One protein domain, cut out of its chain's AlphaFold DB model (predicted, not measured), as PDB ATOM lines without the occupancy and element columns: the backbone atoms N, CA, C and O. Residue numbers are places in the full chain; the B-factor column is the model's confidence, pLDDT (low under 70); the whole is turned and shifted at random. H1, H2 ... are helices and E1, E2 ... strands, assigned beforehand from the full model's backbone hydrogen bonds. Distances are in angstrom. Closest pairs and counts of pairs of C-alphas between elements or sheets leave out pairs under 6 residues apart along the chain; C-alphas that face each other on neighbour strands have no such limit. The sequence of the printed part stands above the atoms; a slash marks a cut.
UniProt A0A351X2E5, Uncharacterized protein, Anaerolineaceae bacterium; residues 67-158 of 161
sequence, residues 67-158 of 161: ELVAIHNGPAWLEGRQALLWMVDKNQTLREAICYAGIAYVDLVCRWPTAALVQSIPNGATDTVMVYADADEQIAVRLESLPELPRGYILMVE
ATOM      1  N   GLU A  67      17.364 -24.733 -27.747       92.69
ATOM      2  CA  GLU A  67      16.744 -24.844 -26.428       92.69
ATOM      3  C   GLU A  67      15.796 -26.030 -26.298       92.69
ATOM      4  O   GLU A  67      15.243 -26.524 -27.285       92.69
ATOM      5  N   LEU A  68      15.623 -26.491 -25.058       92.69
ATOM      6  CA  LEU A  68      14.660 -27.536 -24.752       92.69
ATOM      7  C   LEU A  68      13.243 -26.978 -24.859       92.69
ATOM      8  O   LEU A  68      12.901 -25.968 -24.243       92.69
ATOM      9  N   VAL A  69      12.416 -27.675 -25.626       90.44
ATOM     10  CA  VAL A  69      11.009 -27.359 -25.846       90.44
ATOM     11  C   VAL A  69      10.150 -28.551 -25.442       90.44
ATOM     12  O   VAL A  69      10.550 -29.706 -25.599       90.44
ATOM     13  N   ALA A  70       8.963 -28.272 -24.907       90.62
ATOM     14  CA  ALA A  70       7.918 -29.276 -24.772       90.62
ATOM     15  C   ALA A  70       7.155 -29.354 -26.096       90.62
ATOM     16  O   ALA A  70       6.748 -28.326 -26.642       90.62
ATOM     17  N   ILE A  71       6.993 -30.562 -26.625       88.06
ATOM     18  CA  ILE A  71       6.277 -30.766 -27.879       88.06
ATOM     19  C   ILE A  71       4.786 -30.875 -27.602       88.06
ATOM     20  O   ILE A  71       4.344 -31.711 -26.814       88.06
ATOM     21  N   HIS A  72       4.029 -30.024 -28.282       87.12
ATOM     22  CA  HIS A  72       2.576 -30.005 -28.266       87.12
ATOM     23  C   HIS A  72       2.067 -30.090 -29.701       87.12
ATOM     24  O   HIS A  72       2.622 -29.439 -30.588       87.12
ATOM     25  N   ASN A  73       0.996 -30.848 -29.916       83.25
ATOM     26  CA  ASN A  73       0.434 -31.150 -31.234       83.25
ATOM     27  C   ASN A  73       1.420 -31.855 -32.192       83.25
ATOM     28  O   ASN A  73       1.380 -31.636 -33.403       83.25
ATOM     29  N   GLY A  74       2.320 -32.682 -31.658       83.56
ATOM     30  CA  GLY A  74       3.214 -33.534 -32.440       83.56
ATOM     31  C   GLY A  74       2.613 -34.919 -32.724       83.56
ATOM     32  O   GLY A  74       1.490 -35.228 -32.317       83.56
ATOM     33  N   PRO A  75       3.367 -35.810 -33.394       86.62
ATOM     34  CA  PRO A  75       3.012 -37.223 -33.468       86.62
ATOM     35  C   PRO A  75       2.768 -37.804 -32.069       86.62
ATOM     36  O   PRO A  75       3.477 -37.458 -31.128       86.62
ATOM     37  N   ALA A  76       1.831 -38.749 -31.933       89.12
ATOM     38  CA  ALA A  76       1.405 -39.275 -30.628       89.12
ATOM     39  C   ALA A  76       2.554 -39.811 -29.749       89.12
ATOM     40  O   ALA A  76       2.483 -39.769 -28.526       89.12
ATOM     41  N   TRP A  77       3.628 -40.310 -30.365       88.44
ATOM     42  CA  TRP A  77       4.804 -40.804 -29.647       88.44
ATOM     43  C   TRP A  77       5.713 -39.686 -29.109       88.44
ATOM     44  O   TRP A  77       6.527 -39.957 -28.230       88.44
ATOM     45  N   LEU A  78       5.595 -38.463 -29.631       88.88
ATOM     46  CA  LEU A  78       6.382 -37.281 -29.275       88.88
ATOM     47  C   LEU A  78       5.590 -36.281 -28.410       88.88
ATOM     48  O   LEU A  78       6.192 -35.462 -27.719       88.88
ATOM     49  N   GLU A  79       4.259 -36.363 -28.420       89.81
ATOM     50  CA  GLU A  79       3.374 -35.471 -27.667       89.81
ATOM     51  C   GLU A  79       3.713 -35.424 -26.167       89.81
ATOM     52  O   GLU A  79       3.886 -36.455 -25.512       89.81
ATOM     53  N   GLY A  80       3.825 -34.211 -25.620       87.81
ATOM     54  CA  GLY A  80       4.145 -33.955 -24.214       87.81
ATOM     55  C   GLY A  80       5.597 -34.248 -23.823       87.81
ATOM     56  O   GLY A  80       5.964 -34.054 -22.662       87.81
ATOM     57  N   ARG A  81       6.441 -34.706 -24.756       89.31
ATOM     58  CA  ARG A  81       7.858 -34.970 -24.486       89.31
ATOM     59  C   ARG A  81       8.695 -33.707 -24.609       89.31
ATOM     60  O   ARG A  81       8.363 -32.777 -25.344       89.31
ATOM     61  N   GLN A  82       9.819 -33.710 -23.905       91.56
ATOM     62  CA  GLN A  82      10.872 -32.725 -24.102       91.56
ATOM     63  C   GLN A  82      11.752 -33.117 -25.288       91.56
ATOM     64  O   GLN A  82      12.067 -34.292 -25.484       91.56
ATOM     65  N   ALA A  83      12.162 -32.112 -26.048       93.62
ATOM     66  CA  ALA A  83      13.053 -32.242 -27.186       93.62
ATOM     67  C   ALA A  83      13.981 -31.029 -27.256       93.62
ATOM     68  O   ALA A  83      13.611 -29.950 -26.797       93.62
ATOM     69  N   LEU A  84      15.161 -31.175 -27.854       95.25
ATOM     70  CA  LEU A  84      15.999 -30.017 -28.172       95.25
ATOM     71  C   LEU A  84      15.650 -29.522 -29.570       95.25
ATOM     72  O   LEU A  84      15.842 -30.248 -30.547       95.25
ATOM     73  N   LEU A  85      15.182 -28.280 -29.659       94.44
ATOM     74  CA  LEU A  85      15.040 -27.581 -30.927       94.44
ATOM     75  C   LEU A  85      16.352 -26.879 -31.262       94.44
ATOM     76  O   LEU A  85      16.862 -26.100 -30.455       94.44
ATOM     77  N   TRP A  86      16.867 -27.136 -32.461       95.50
ATOM     78  CA  TRP A  86      18.111 -26.559 -32.948       95.50
ATOM     79  C   TRP A  86      17.916 -25.900 -34.312       95.50
ATOM     80  O   TRP A  86      17.640 -26.574 -35.307       95.50
ATOM     81  N   MET A  87      18.084 -24.580 -34.366       94.69
ATOM     82  CA  MET A  87      18.163 -23.820 -35.609       94.69
ATOM     83  C   MET A  87      19.528 -24.032 -36.272       94.69
ATOM     84  O   MET A  87      20.569 -23.783 -35.661       94.69
ATOM     85  N   VAL A  88      19.511 -24.479 -37.525       92.12
ATOM     86  CA  VAL A  88      20.700 -24.704 -38.353       92.12
ATOM     87  C   VAL A  88      21.220 -23.368 -38.880       92.12
ATOM     88  O   VAL A  88      20.468 -22.582 -39.463       92.12
ATOM     89  N   ASP A  89      22.517 -23.120 -38.711       90.25
ATOM     90  CA  ASP A  89      23.147 -21.905 -39.231       90.25
ATOM     91  C   ASP A  89      23.274 -21.961 -40.765       90.25
ATOM     92  O   ASP A  89      23.464 -23.023 -41.354       90.25
ATOM     93  N   LYS A  90      23.233 -20.802 -41.441       85.75
ATOM     94  CA  LYS A  90      23.242 -20.720 -42.921       85.75
ATOM     95  C   LYS A  90      24.420 -21.435 -43.597       85.75
ATOM     96  O   LYS A  90      24.275 -21.889 -44.726       85.75
ATOM     97  N   ASN A  91      25.565 -21.508 -42.923       87.94
ATOM     98  CA  ASN A  91      26.799 -22.094 -43.454       87.94
ATOM     99  C   ASN A  91      27.104 -23.476 -42.861       87.94
ATOM    100  O   ASN A  91      28.199 -23.992 -43.057       87.94
ATOM    101  N   GLN A  92      26.167 -24.048 -42.108       89.88
ATOM    102  CA  GLN A  92      26.344 -25.316 -41.422       89.88
ATOM    103  C   GLN A  92      25.719 -26.447 -42.235       89.88
ATOM    104  O   GLN A  92      24.575 -26.354 -42.687       89.88
ATOM    105  N   THR A  93      26.450 -27.544 -42.413       91.19
ATOM    106  CA  THR A  93      25.874 -28.744 -43.024       91.19
ATOM    107  C   THR A  93      24.886 -29.409 -42.067       91.19
ATOM    108  O   THR A  93      25.021 -29.332 -40.845       91.19
ATOM    109  N   LEU A  94      23.907 -30.144 -42.608       90.75
ATOM    110  CA  LEU A  94      22.943 -30.865 -41.772       90.75
ATOM    111  C   LEU A  94      23.635 -31.854 -40.815       90.75
ATOM    112  O   LEU A  94      23.230 -31.987 -39.665       90.75
ATOM    113  N   ARG A  95      24.702 -32.517 -41.278       91.19
ATOM    114  CA  ARG A  95      25.487 -33.452 -40.462       91.19
ATOM    115  C   ARG A  95      26.127 -32.745 -39.266       91.19
ATOM    116  O   ARG A  95      25.964 -33.213 -38.148       91.19
ATOM    117  N   GLU A  96      26.812 -31.625 -39.490       92.44
ATOM    118  CA  GLU A  96      27.421 -30.834 -38.409       92.44
ATOM    119  C   GLU A  96      26.370 -30.329 -37.422       92.44
ATOM    120  O   GLU A  96      26.583 -30.373 -36.213       92.44
ATOM    121  N   ALA A  97      25.221 -29.891 -37.932       93.75
ATOM    122  CA  ALA A  97      24.122 -29.424 -37.104       93.75
ATOM    123  C   ALA A  97      23.553 -30.530 -36.212       93.75
ATOM    124  O   ALA A  97      23.345 -30.294 -35.027       93.75
ATOM    125  N   ILE A  98      23.382 -31.748 -36.735       94.81
ATOM    126  CA  ILE A  98      22.957 -32.907 -35.937       94.81
ATOM    127  C   ILE A  98      24.019 -33.266 -34.894       94.81
ATOM    128  O   ILE A  98      23.664 -33.556 -33.755       94.81
ATOM    129  N   CYS A  99      25.310 -33.201 -35.234       93.12
ATOM    130  CA  CYS A  99      26.380 -33.440 -34.267       93.12
ATOM    131  C   CYS A  99      26.344 -32.427 -33.115       93.12
ATOM    132  O   CYS A  99      26.306 -32.833 -31.956       93.12
ATOM    133  N   TYR A 100      26.304 -31.123 -33.405       93.25
ATOM    134  CA  TYR A 100      26.267 -30.096 -32.355       93.25
ATOM    135  C   TYR A 100      24.972 -30.131 -31.548       93.25
ATOM    136  O   TYR A 100      25.026 -30.047 -30.325       93.25
ATOM    137  N   ALA A 101      23.822 -30.323 -32.200       95.06
ATOM    138  CA  ALA A 101      22.555 -30.502 -31.504       95.06
ATOM    139  C   ALA A 101      22.579 -31.760 -30.622       95.06
ATOM    140  O   ALA A 101      22.030 -31.759 -29.527       95.06
ATOM    141  N   GLY A 102      23.239 -32.828 -31.064       94.19
ATOM    142  CA  GLY A 102      23.363 -34.069 -30.307       94.19
ATOM    143  C   GLY A 102      24.189 -33.888 -29.041       94.19
ATOM    144  O   GLY A 102      23.729 -34.255 -27.964       94.19
ATOM    145  N   ILE A 103      25.354 -33.248 -29.158       92.38
ATOM    146  CA  ILE A 103      26.207 -32.900 -28.012       92.38
ATOM    147  C   ILE A 103      25.449 -31.983 -27.047       92.38
ATOM    148  O   ILE A 103      25.403 -32.251 -25.849       92.38
ATOM    149  N   ALA A 104      24.789 -30.944 -27.567       93.69
ATOM    150  CA  ALA A 104      23.991 -30.033 -26.752       93.69
ATOM    151  C   ALA A 104      22.827 -30.748 -26.046       93.69
ATOM    152  O   ALA A 104      22.510 -30.427 -24.904       93.69
ATOM    153  N   TYR A 105      22.195 -31.732 -26.690       93.75
ATOM    154  CA  TYR A 105      21.144 -32.533 -26.065       93.75
ATOM    155  C   TYR A 105      21.702 -33.352 -24.898       93.75
ATOM    156  O   TYR A 105      21.093 -33.368 -23.832       93.75
ATOM    157  N   VAL A 106      22.861 -33.994 -25.073       91.88
ATOM    158  CA  VAL A 106      23.518 -34.761 -24.001       91.88
ATOM    159  C   VAL A 106      23.876 -33.862 -22.825       91.88
ATOM    160  O   VAL A 106      23.553 -34.206 -21.695       91.88
ATOM    161  N   ASP A 107      24.469 -32.699 -23.084       91.06
ATOM    162  CA  ASP A 107      24.823 -31.719 -22.050       91.06
ATOM    163  C   ASP A 107      23.592 -31.228 -21.263       91.06
ATOM    164  O   ASP A 107      23.620 -31.120 -20.040       91.06
ATOM    165  N   LEU A 108      22.468 -30.988 -21.947       90.88
ATOM    166  CA  LEU A 108      21.254 -30.446 -21.324       90.88
ATOM    167  C   LEU A 108      20.354 -31.506 -20.666       90.88
ATOM    168  O   LEU A 108      19.626 -31.189 -19.726       90.88
ATOM    169  N   VAL A 109      20.343 -32.739 -21.180       91.06
ATOM    170  CA  VAL A 109      19.392 -33.801 -20.789       91.06
ATOM    171  C   VAL A 109      20.086 -34.965 -20.067       91.06
ATOM    172  O   VAL A 109      19.409 -35.823 -19.494       91.06
ATOM    173  N   CYS A 110      21.421 -35.012 -20.084       90.31
ATOM    174  CA  CYS A 110      22.259 -36.095 -19.553       90.31
ATOM    175  C   CYS A 110      21.900 -37.481 -20.116       90.31
ATOM    176  O   CYS A 110      22.056 -38.504 -19.447       90.31
ATOM    177  N   ARG A 111      21.368 -37.521 -21.340       89.50
ATOM    178  CA  ARG A 111      20.982 -38.737 -22.060       89.50
ATOM    179  C   ARG A 111      21.282 -38.569 -23.533       89.50
ATOM    180  O   ARG A 111      21.251 -37.462 -24.058       89.50
ATOM    181  N   TRP A 112      21.494 -39.687 -24.205       90.44
ATOM    182  CA  TRP A 112      21.744 -39.689 -25.633       90.44
ATOM    183  C   TRP A 112      20.444 -39.604 -26.449       90.44
ATOM    184  O   TRP A 112      19.508 -40.363 -26.180       90.44
ATOM    185  N   PRO A 113      20.363 -38.717 -27.460       93.38
ATOM    186  CA  PRO A 113      19.245 -38.720 -28.392       93.38
ATOM    187  C   PRO A 113      19.310 -39.966 -29.281       93.38
ATOM    188  O   PRO A 113      20.387 -40.455 -29.618       93.38
ATOM    189  N   THR A 114      18.150 -40.473 -29.695       93.56
ATOM    190  CA  THR A 114      18.062 -41.640 -30.592       93.56
ATOM    191  C   THR A 114      17.591 -41.269 -31.993       93.56
ATOM    192  O   THR A 114      17.851 -42.017 -32.939       93.56
ATOM    193  N   ALA A 115      16.953 -40.105 -32.147       94.75
ATOM    194  CA  ALA A 115      16.548 -39.579 -33.440       94.75
ATOM    195  C   ALA A 115      16.775 -38.064 -33.557       94.75
ATOM    196  O   ALA A 115      16.676 -37.314 -32.583       94.75
ATOM    197  N   ALA A 116      17.053 -37.643 -34.787       96.00
ATOM    198  CA  ALA A 116      17.100 -36.272 -35.255       96.00
ATOM    199  C   ALA A 116      15.982 -36.103 -36.285       96.00
ATOM    200  O   ALA A 116      16.038 -36.684 -37.372       96.00
ATOM    201  N   LEU A 117      14.951 -35.336 -35.937       95.06
ATOM    202  CA  LEU A 117      13.842 -35.060 -36.843       95.06
ATOM    203  C   LEU A 117      14.151 -33.810 -37.663       95.06
ATOM    204  O   LEU A 117      14.562 -32.789 -37.112       95.06
ATOM    205  N   VAL A 118      13.928 -33.883 -38.970       94.44
ATOM    206  CA  VAL A 118      14.093 -32.776 -39.925       94.44
ATOM    207  C   VAL A 118      12.857 -32.670 -40.803       94.44
ATOM    208  O   VAL A 118      12.152 -33.658 -40.966       94.44
ATOM    209  N   GLN A 119      12.597 -31.523 -41.439       93.75
ATOM    210  CA  GLN A 119      11.439 -31.412 -42.340       93.75
ATOM    211  C   GLN A 119      11.437 -32.502 -43.428       93.75
ATOM    212  O   GLN A 119      10.440 -33.174 -43.674       93.75
ATOM    213  N   SER A 120      12.575 -32.655 -44.101       92.81
ATOM    214  CA  SER A 120      12.760 -33.591 -45.205       92.81
ATOM    215  C   SER A 120      14.206 -34.057 -45.243       92.81
ATOM    216  O   SER A 120      15.119 -33.236 -45.130       92.81
ATOM    217  N   ILE A 121      14.413 -35.353 -45.455       91.00
ATOM    218  CA  ILE A 121      15.746 -35.939 -45.597       91.00
ATOM    219  C   ILE A 121      16.286 -35.605 -47.000       91.00
ATOM    220  O   ILE A 121      15.598 -35.882 -47.985       91.00
ATOM    221  N   PRO A 122      17.482 -35.001 -47.131       86.50
ATOM    222  CA  PRO A 122      18.082 -34.741 -48.437       86.50
ATOM    223  C   PRO A 122      18.344 -36.037 -49.216       86.50
ATOM    224  O   PRO A 122      18.767 -37.039 -48.642       86.50
ATOM    225  N   ASN A 123      18.159 -36.006 -50.538       84.94
ATOM    226  CA  ASN A 123      18.448 -37.159 -51.392       84.94
ATOM    227  C   ASN A 123      19.918 -37.593 -51.253       84.94
ATOM    228  O   ASN A 123      20.826 -36.781 -51.421       84.94
ATOM    229  N   GLY A 124      20.140 -38.880 -50.973       79.81
ATOM    230  CA  GLY A 124      21.476 -39.451 -50.778       79.81
ATOM    231  C   GLY A 124      22.079 -39.225 -49.386       79.81
ATOM    232  O   GLY A 124      23.225 -39.611 -49.161       79.81
ATOM    233  N   ALA A 125      21.339 -38.619 -48.450       80.69
ATOM    234  CA  ALA A 125      21.749 -38.581 -47.051       80.69
ATOM    235  C   ALA A 125      21.707 -39.987 -46.434       80.69
ATOM    236  O   ALA A 125      20.880 -40.819 -46.797       80.69
ATOM    237  N   THR A 126      22.608 -40.245 -45.488       81.12
ATOM    238  CA  THR A 126      22.584 -41.477 -44.701       81.12
ATOM    239  C   THR A 126      21.476 -41.405 -43.656       81.12
ATOM    240  O   THR A 126      21.362 -40.400 -42.956       81.12
ATOM    241  N   ASP A 127      20.733 -42.500 -43.484       83.69
ATOM    242  CA  ASP A 127      19.645 -42.620 -42.494       83.69
ATOM    243  C   ASP A 127      20.127 -42.508 -41.039       83.69
ATOM    244  O   ASP A 127      19.330 -42.381 -40.113       83.69
ATOM    245  N   THR A 128      21.442 -42.559 -40.827       87.50
ATOM    246  CA  THR A 128      22.079 -42.457 -39.518       87.50
ATOM    247  C   THR A 128      23.191 -41.415 -39.557       87.50
ATOM    248  O   THR A 128      23.978 -41.354 -40.509       87.50
ATOM    249  N   VAL A 129      23.286 -40.621 -38.495       85.94
ATOM    250  CA  VAL A 129      24.389 -39.700 -38.229       85.94
ATOM    251  C   VAL A 129      25.060 -40.118 -36.928       85.94
ATOM    252  O   VAL A 129      24.392 -40.322 -35.918       85.94
ATOM    253  N   MET A 130      26.381 -40.263 -36.961       87.75
ATOM    254  CA  MET A 130      27.165 -40.524 -35.758       87.75
ATOM    255  C   MET A 130      27.370 -39.207 -35.013       87.75
ATOM    256  O   MET A 130      27.913 -38.260 -35.582       87.75
ATOM    257  N   VAL A 131      26.912 -39.153 -33.767       84.12
ATOM    258  CA  VAL A 131      27.176 -38.054 -32.837       84.12
ATOM    259  C   VAL A 131      28.315 -38.485 -31.922       84.12
ATOM    260  O   VAL A 131      28.304 -39.603 -31.408       84.12
ATOM    261  N   TYR A 132      29.284 -37.595 -31.742       80.38
ATOM    262  CA  TYR A 132      30.520 -37.840 -31.005       80.38
ATOM    263  C   TYR A 132      30.540 -36.940 -29.769       80.38
ATOM    264  O   TYR A 132      30.432 -35.724 -29.931       80.38
ATOM    265  N   ALA A 133      30.671 -37.507 -28.566       68.81
ATOM    266  CA  ALA A 133      31.010 -36.715 -27.375       68.81
ATOM    267  C   ALA A 133      32.530 -36.597 -27.220       68.81
ATOM    268  O   ALA A 133      33.035 -35.510 -26.944       68.81
ATOM    269  N   ASP A 134      33.259 -37.687 -27.467       73.25
ATOM    270  CA  ASP A 134      34.719 -37.735 -27.479       73.25
ATOM    271  C   ASP A 134      35.238 -38.797 -28.477       73.25
ATOM    272  O   ASP A 134      34.518 -39.215 -29.389       73.25
ATOM    273  N   ALA A 135      36.519 -39.173 -28.373       70.12
ATOM    274  CA  ALA A 135      37.144 -40.145 -29.271       70.12
ATOM    275  C   ALA A 135      36.561 -41.566 -29.137       70.12
ATOM    276  O   ALA A 135      36.594 -42.323 -30.112       70.12
ATOM    277  N   ASP A 136      36.001 -41.905 -27.973       72.62
ATOM    278  CA  ASP A 136      35.597 -43.260 -27.599       72.62
ATOM    279  C   ASP A 136      34.068 -43.410 -27.485       72.62
ATOM    280  O   ASP A 136      33.541 -44.513 -27.651       72.62
ATOM    281  N   GLU A 137      33.332 -42.316 -27.269       75.56
ATOM    282  CA  GLU A 137      31.878 -42.316 -27.127       75.56
ATOM    283  C   GLU A 137      31.175 -41.792 -28.388       75.56
ATOM    284  O   GLU A 137      31.169 -40.596 -28.712       75.56
ATOM    285  N   GLN A 138      30.549 -42.729 -29.106       79.69
ATOM    286  CA  GLN A 138      29.816 -42.470 -30.341       79.69
ATOM    287  C   GLN A 138      28.420 -43.075 -30.259       79.69
ATOM    288  O   GLN A 138      28.269 -44.257 -29.939       79.69
ATOM    289  N   ILE A 139      27.404 -42.303 -30.643       85.94
ATOM    290  CA  ILE A 139      26.054 -42.833 -30.819       85.94
ATOM    291  C   ILE A 139      25.542 -42.631 -32.240       85.94
ATOM    292  O   ILE A 139      25.697 -41.580 -32.860       85.94
ATOM    293  N   ALA A 140      24.885 -43.668 -32.744       89.88
ATOM    294  CA  ALA A 140      24.110 -43.626 -33.968       89.88
ATOM    295  C   ALA A 140      22.756 -42.945 -33.712       89.88
ATOM    296  O   ALA A 140      21.874 -43.531 -33.080       89.88
ATOM    297  N   VAL A 141      22.573 -41.736 -34.240       92.38
ATOM    298  CA  VAL A 141      21.288 -41.026 -34.243       92.38
ATOM    299  C   VAL A 141      20.590 -41.257 -35.576       92.38
ATOM    300  O   VAL A 141      21.175 -41.024 -36.635       92.38
ATOM    301  N   ARG A 142      19.334 -41.704 -35.537       93.88
ATOM    302  CA  ARG A 142      18.527 -41.901 -36.749       93.88
ATOM    303  C   ARG A 142      18.039 -40.566 -37.288       93.88
ATOM    304  O   ARG A 142      17.498 -39.760 -36.539       93.88
ATOM    305  N   LEU A 143      18.202 -40.347 -38.581       94.00
ATOM    306  CA  LEU A 143      17.637 -39.207 -39.278       94.00
ATOM    307  C   LEU A 143      16.225 -39.569 -39.740       94.00
ATOM    308  O   LEU A 143      16.041 -40.506 -40.510       94.00
ATOM    309  N   GLU A 144      15.225 -38.834 -39.263       94.19
ATOM    310  CA  GLU A 144      13.822 -39.077 -39.603       94.19
ATOM    311  C   GLU A 144      13.160 -37.796 -40.123       94.19
ATOM    312  O   GLU A 144      13.516 -36.682 -39.735       94.19
ATOM    313  N   SER A 145      12.178 -37.941 -41.012       93.12
ATOM    314  CA  SER A 145      11.401 -36.806 -41.511       93.12
ATOM    315  C   SER A 145      10.190 -36.515 -40.623       93.12
ATOM    316  O   SER A 145       9.398 -37.416 -40.350       93.12
ATOM    317  N   LEU A 146       9.997 -35.247 -40.274       92.19
ATOM    318  CA  LEU A 146       8.794 -34.686 -39.672       92.19
ATOM    319  C   LEU A 146       8.361 -33.475 -40.520       92.19
ATOM    320  O   LEU A 146       8.880 -32.380 -40.300       92.19
ATOM    321  N   PRO A 147       7.471 -33.653 -41.514       90.56
ATOM    322  CA  PRO A 147       7.111 -32.609 -42.484       90.56
ATOM    323  C   PRO A 147       6.596 -31.298 -41.874       90.56
ATOM    324  O   PRO A 147       6.751 -30.233 -42.473       90.56
ATOM    325  N   GLU A 148       5.993 -31.372 -40.690       88.56
ATOM    326  CA  GLU A 148       5.465 -30.241 -39.928       88.56
ATOM    327  C   GLU A 148       6.571 -29.377 -39.305       88.56
ATOM    328  O   GLU A 148       6.332 -28.218 -38.965       88.56
ATOM    329  N   LEU A 149       7.788 -29.912 -39.167       88.62
ATOM    330  CA  LEU A 149       8.930 -29.148 -38.685       88.62
ATOM    331  C   LEU A 149       9.345 -28.115 -39.751       88.62
ATOM    332  O   LEU A 149       9.462 -28.464 -40.931       88.62
ATOM    333  N   PRO A 150       9.605 -26.846 -39.388       87.12
ATOM    334  CA  PRO A 150      10.047 -25.864 -40.370       87.12
ATOM    335  C   PRO A 150      11.417 -26.222 -40.977       87.12
ATOM    336  O   PRO A 150      12.211 -26.982 -40.412       87.12
ATOM    337  N   ARG A 151      11.728 -25.661 -42.153       88.31
ATOM    338  CA  ARG A 151      13.056 -25.824 -42.774       88.31
ATOM    339  C   ARG A 151      14.135 -25.160 -41.933       88.31
ATOM    340  O   ARG A 151      13.918 -24.079 -41.401       88.31
ATOM    341  N   GLY A 152      15.320 -25.768 -41.912       89.56
ATOM    342  CA  GLY A 152      16.458 -25.236 -41.162       89.56
ATOM    343  C   GLY A 152      16.394 -25.536 -39.666       89.56
ATOM    344  O   GLY A 152      17.105 -24.893 -38.904       89.56
ATOM    345  N   TYR A 153      15.576 -26.510 -39.255       92.25
ATOM    346  CA  TYR A 153      15.515 -26.999 -37.879       92.25
ATOM    347  C   TYR A 153      15.843 -28.473 -37.797       92.25
ATOM    348  O   TYR A 153      15.549 -29.255 -38.705       92.25
ATOM    349  N   ILE A 154      16.402 -28.827 -36.649       94.94
ATOM    350  CA  ILE A 154      16.528 -30.191 -36.176       94.94
ATOM    351  C   ILE A 154      15.816 -30.269 -34.835       94.94
ATOM    352  O   ILE A 154      15.977 -29.391 -33.984       94.94
ATOM    353  N   LEU A 155      15.052 -31.335 -34.645       94.94
ATOM    354  CA  LEU A 155      14.510 -31.690 -33.348       94.94
ATOM    355  C   LEU A 155      15.198 -32.959 -32.845       94.94
ATOM    356  O   LEU A 155      14.996 -34.036 -33.405       94.94
ATOM    357  N   MET A 156      16.020 -32.836 -31.802       96.06
ATOM    358  CA  MET A 156      16.684 -33.987 -31.181       96.06
ATOM    359  C   MET A 156      15.789 -34.572 -30.098       96.06
ATOM    360  O   MET A 156      15.300 -33.848 -29.225       96.06
ATOM    361  N   VAL A 157      15.566 -35.883 -30.172       94.94
ATOM    362  CA  VAL A 157      14.584 -36.580 -29.337       94.94
ATOM    363  C   VAL A 157      15.082 -37.949 -28.888       94.94
ATOM    364  O   VAL A 157      15.888 -38.606 -29.554       94.94
ATOM    365  N   GLU A 158      14.523 -38.418 -27.775       90.94
ATOM    366  CA  GLU A 158      14.593 -39.816 -27.363       90.94
ATOM    367  C   GLU A 158      13.293 -40.531 -27.755       90.94
ATOM    368  O   GLU A 158      12.221 -40.346 -27.163       90.94
TER     369      GLU A 158
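What this domain is: This is residues 67 to 158 of the 161 residues of an uncharacterized protein of Anaerolineaceae bacterium (UniProt A0A351X2E5). Picture a strongly twisted sheet of six strands that curls round one helix, H1, which sits in the hollow of the sheet; no named helix covers the other face. A hairpin forms each edge of the sheet, E1 with E2 at one and E4 with E5 at the other, and E6 and E3 run side by side between them. The printed part has 92 residues, with elements in the order E1, E2, H1, E3, E4, E5, E6; the mixed sheet runs E1, E2, E6, E3, E5, E4, with E3 and E5 parallel and the other neighbours antiparallel. The class is mixed, helices and strands; the whole is compact, with a radius of gyration of the C-alphas of 12.3 A, and spans 38 by 31 by 22 A.

How they stand to each other: Begin with inner strand E6, residues 153 to 157, antiparallel to E3, residues 115 to 118; look for N 117 and O 155, 2.8 A apart. On its other side E6 is antiparallel to E2, residues 82 to 87, with N 86 and O 154 at 2.9 A. E2 forms a hairpin with edge strand E1, residues 67 to 70, where N 69 and O 83 are 2.8 A apart. E3 is parallel to E5, residues 138 to 145, with N 116 and O 142 at 2.8 A. E5 forms a hairpin with edge strand E4, residues 128 to 132, with N 129 and O 141 at 2.8 A. The pairing of E5 is staggered: its residues 138 to 142 pair with E4 and 142 to 145 with E3. H1, residues 94 to 109, is on the sheet, on one face of it, in two layers, helix and sheet. Its closest C-alphas to E4 are Cys 99 and Val 131, 4.9 A; to E2, Tyr 105 and Leu 84, 6.1 A; to E6, Gly 102 and Met 156, 6.7 A. E2, H1 and E3 form a split strand-helix-strand unit, two strands running the same way with E6 between them in the sheet, and its crossover is right-handed. In H1 every O i to N i+4 pair is within hydrogen-bond range. E1 and E4 are apart.

Where its parts are: Find C-alpha 67 at (16.744, -24.844, -26.428), where E1 begins; it measures 10.0 A, and E2 16.3 A. Find C-alpha 94 at (22.943, -30.865, -41.772); from there H1 runs 21.5 A to C-alpha 109. E3 measures 9.7 A, E4 12.8 A and E5, the longest strand, 22.3 A. E6 measures 12.9 A and ends at C-alpha 157, (14.584, -36.580, -29.337).

The domain as a whole: The two C-alphas farthest apart are those of Asn 73 and Ala 135, 37.8 A. The link from E1 to E2, 11 residues, is long; those from H1 to E3 and E4 to E5 are tight. The printed part has no cut. Its mean pLDDT is 89.4, and residue 133 alone is under 70 in this model.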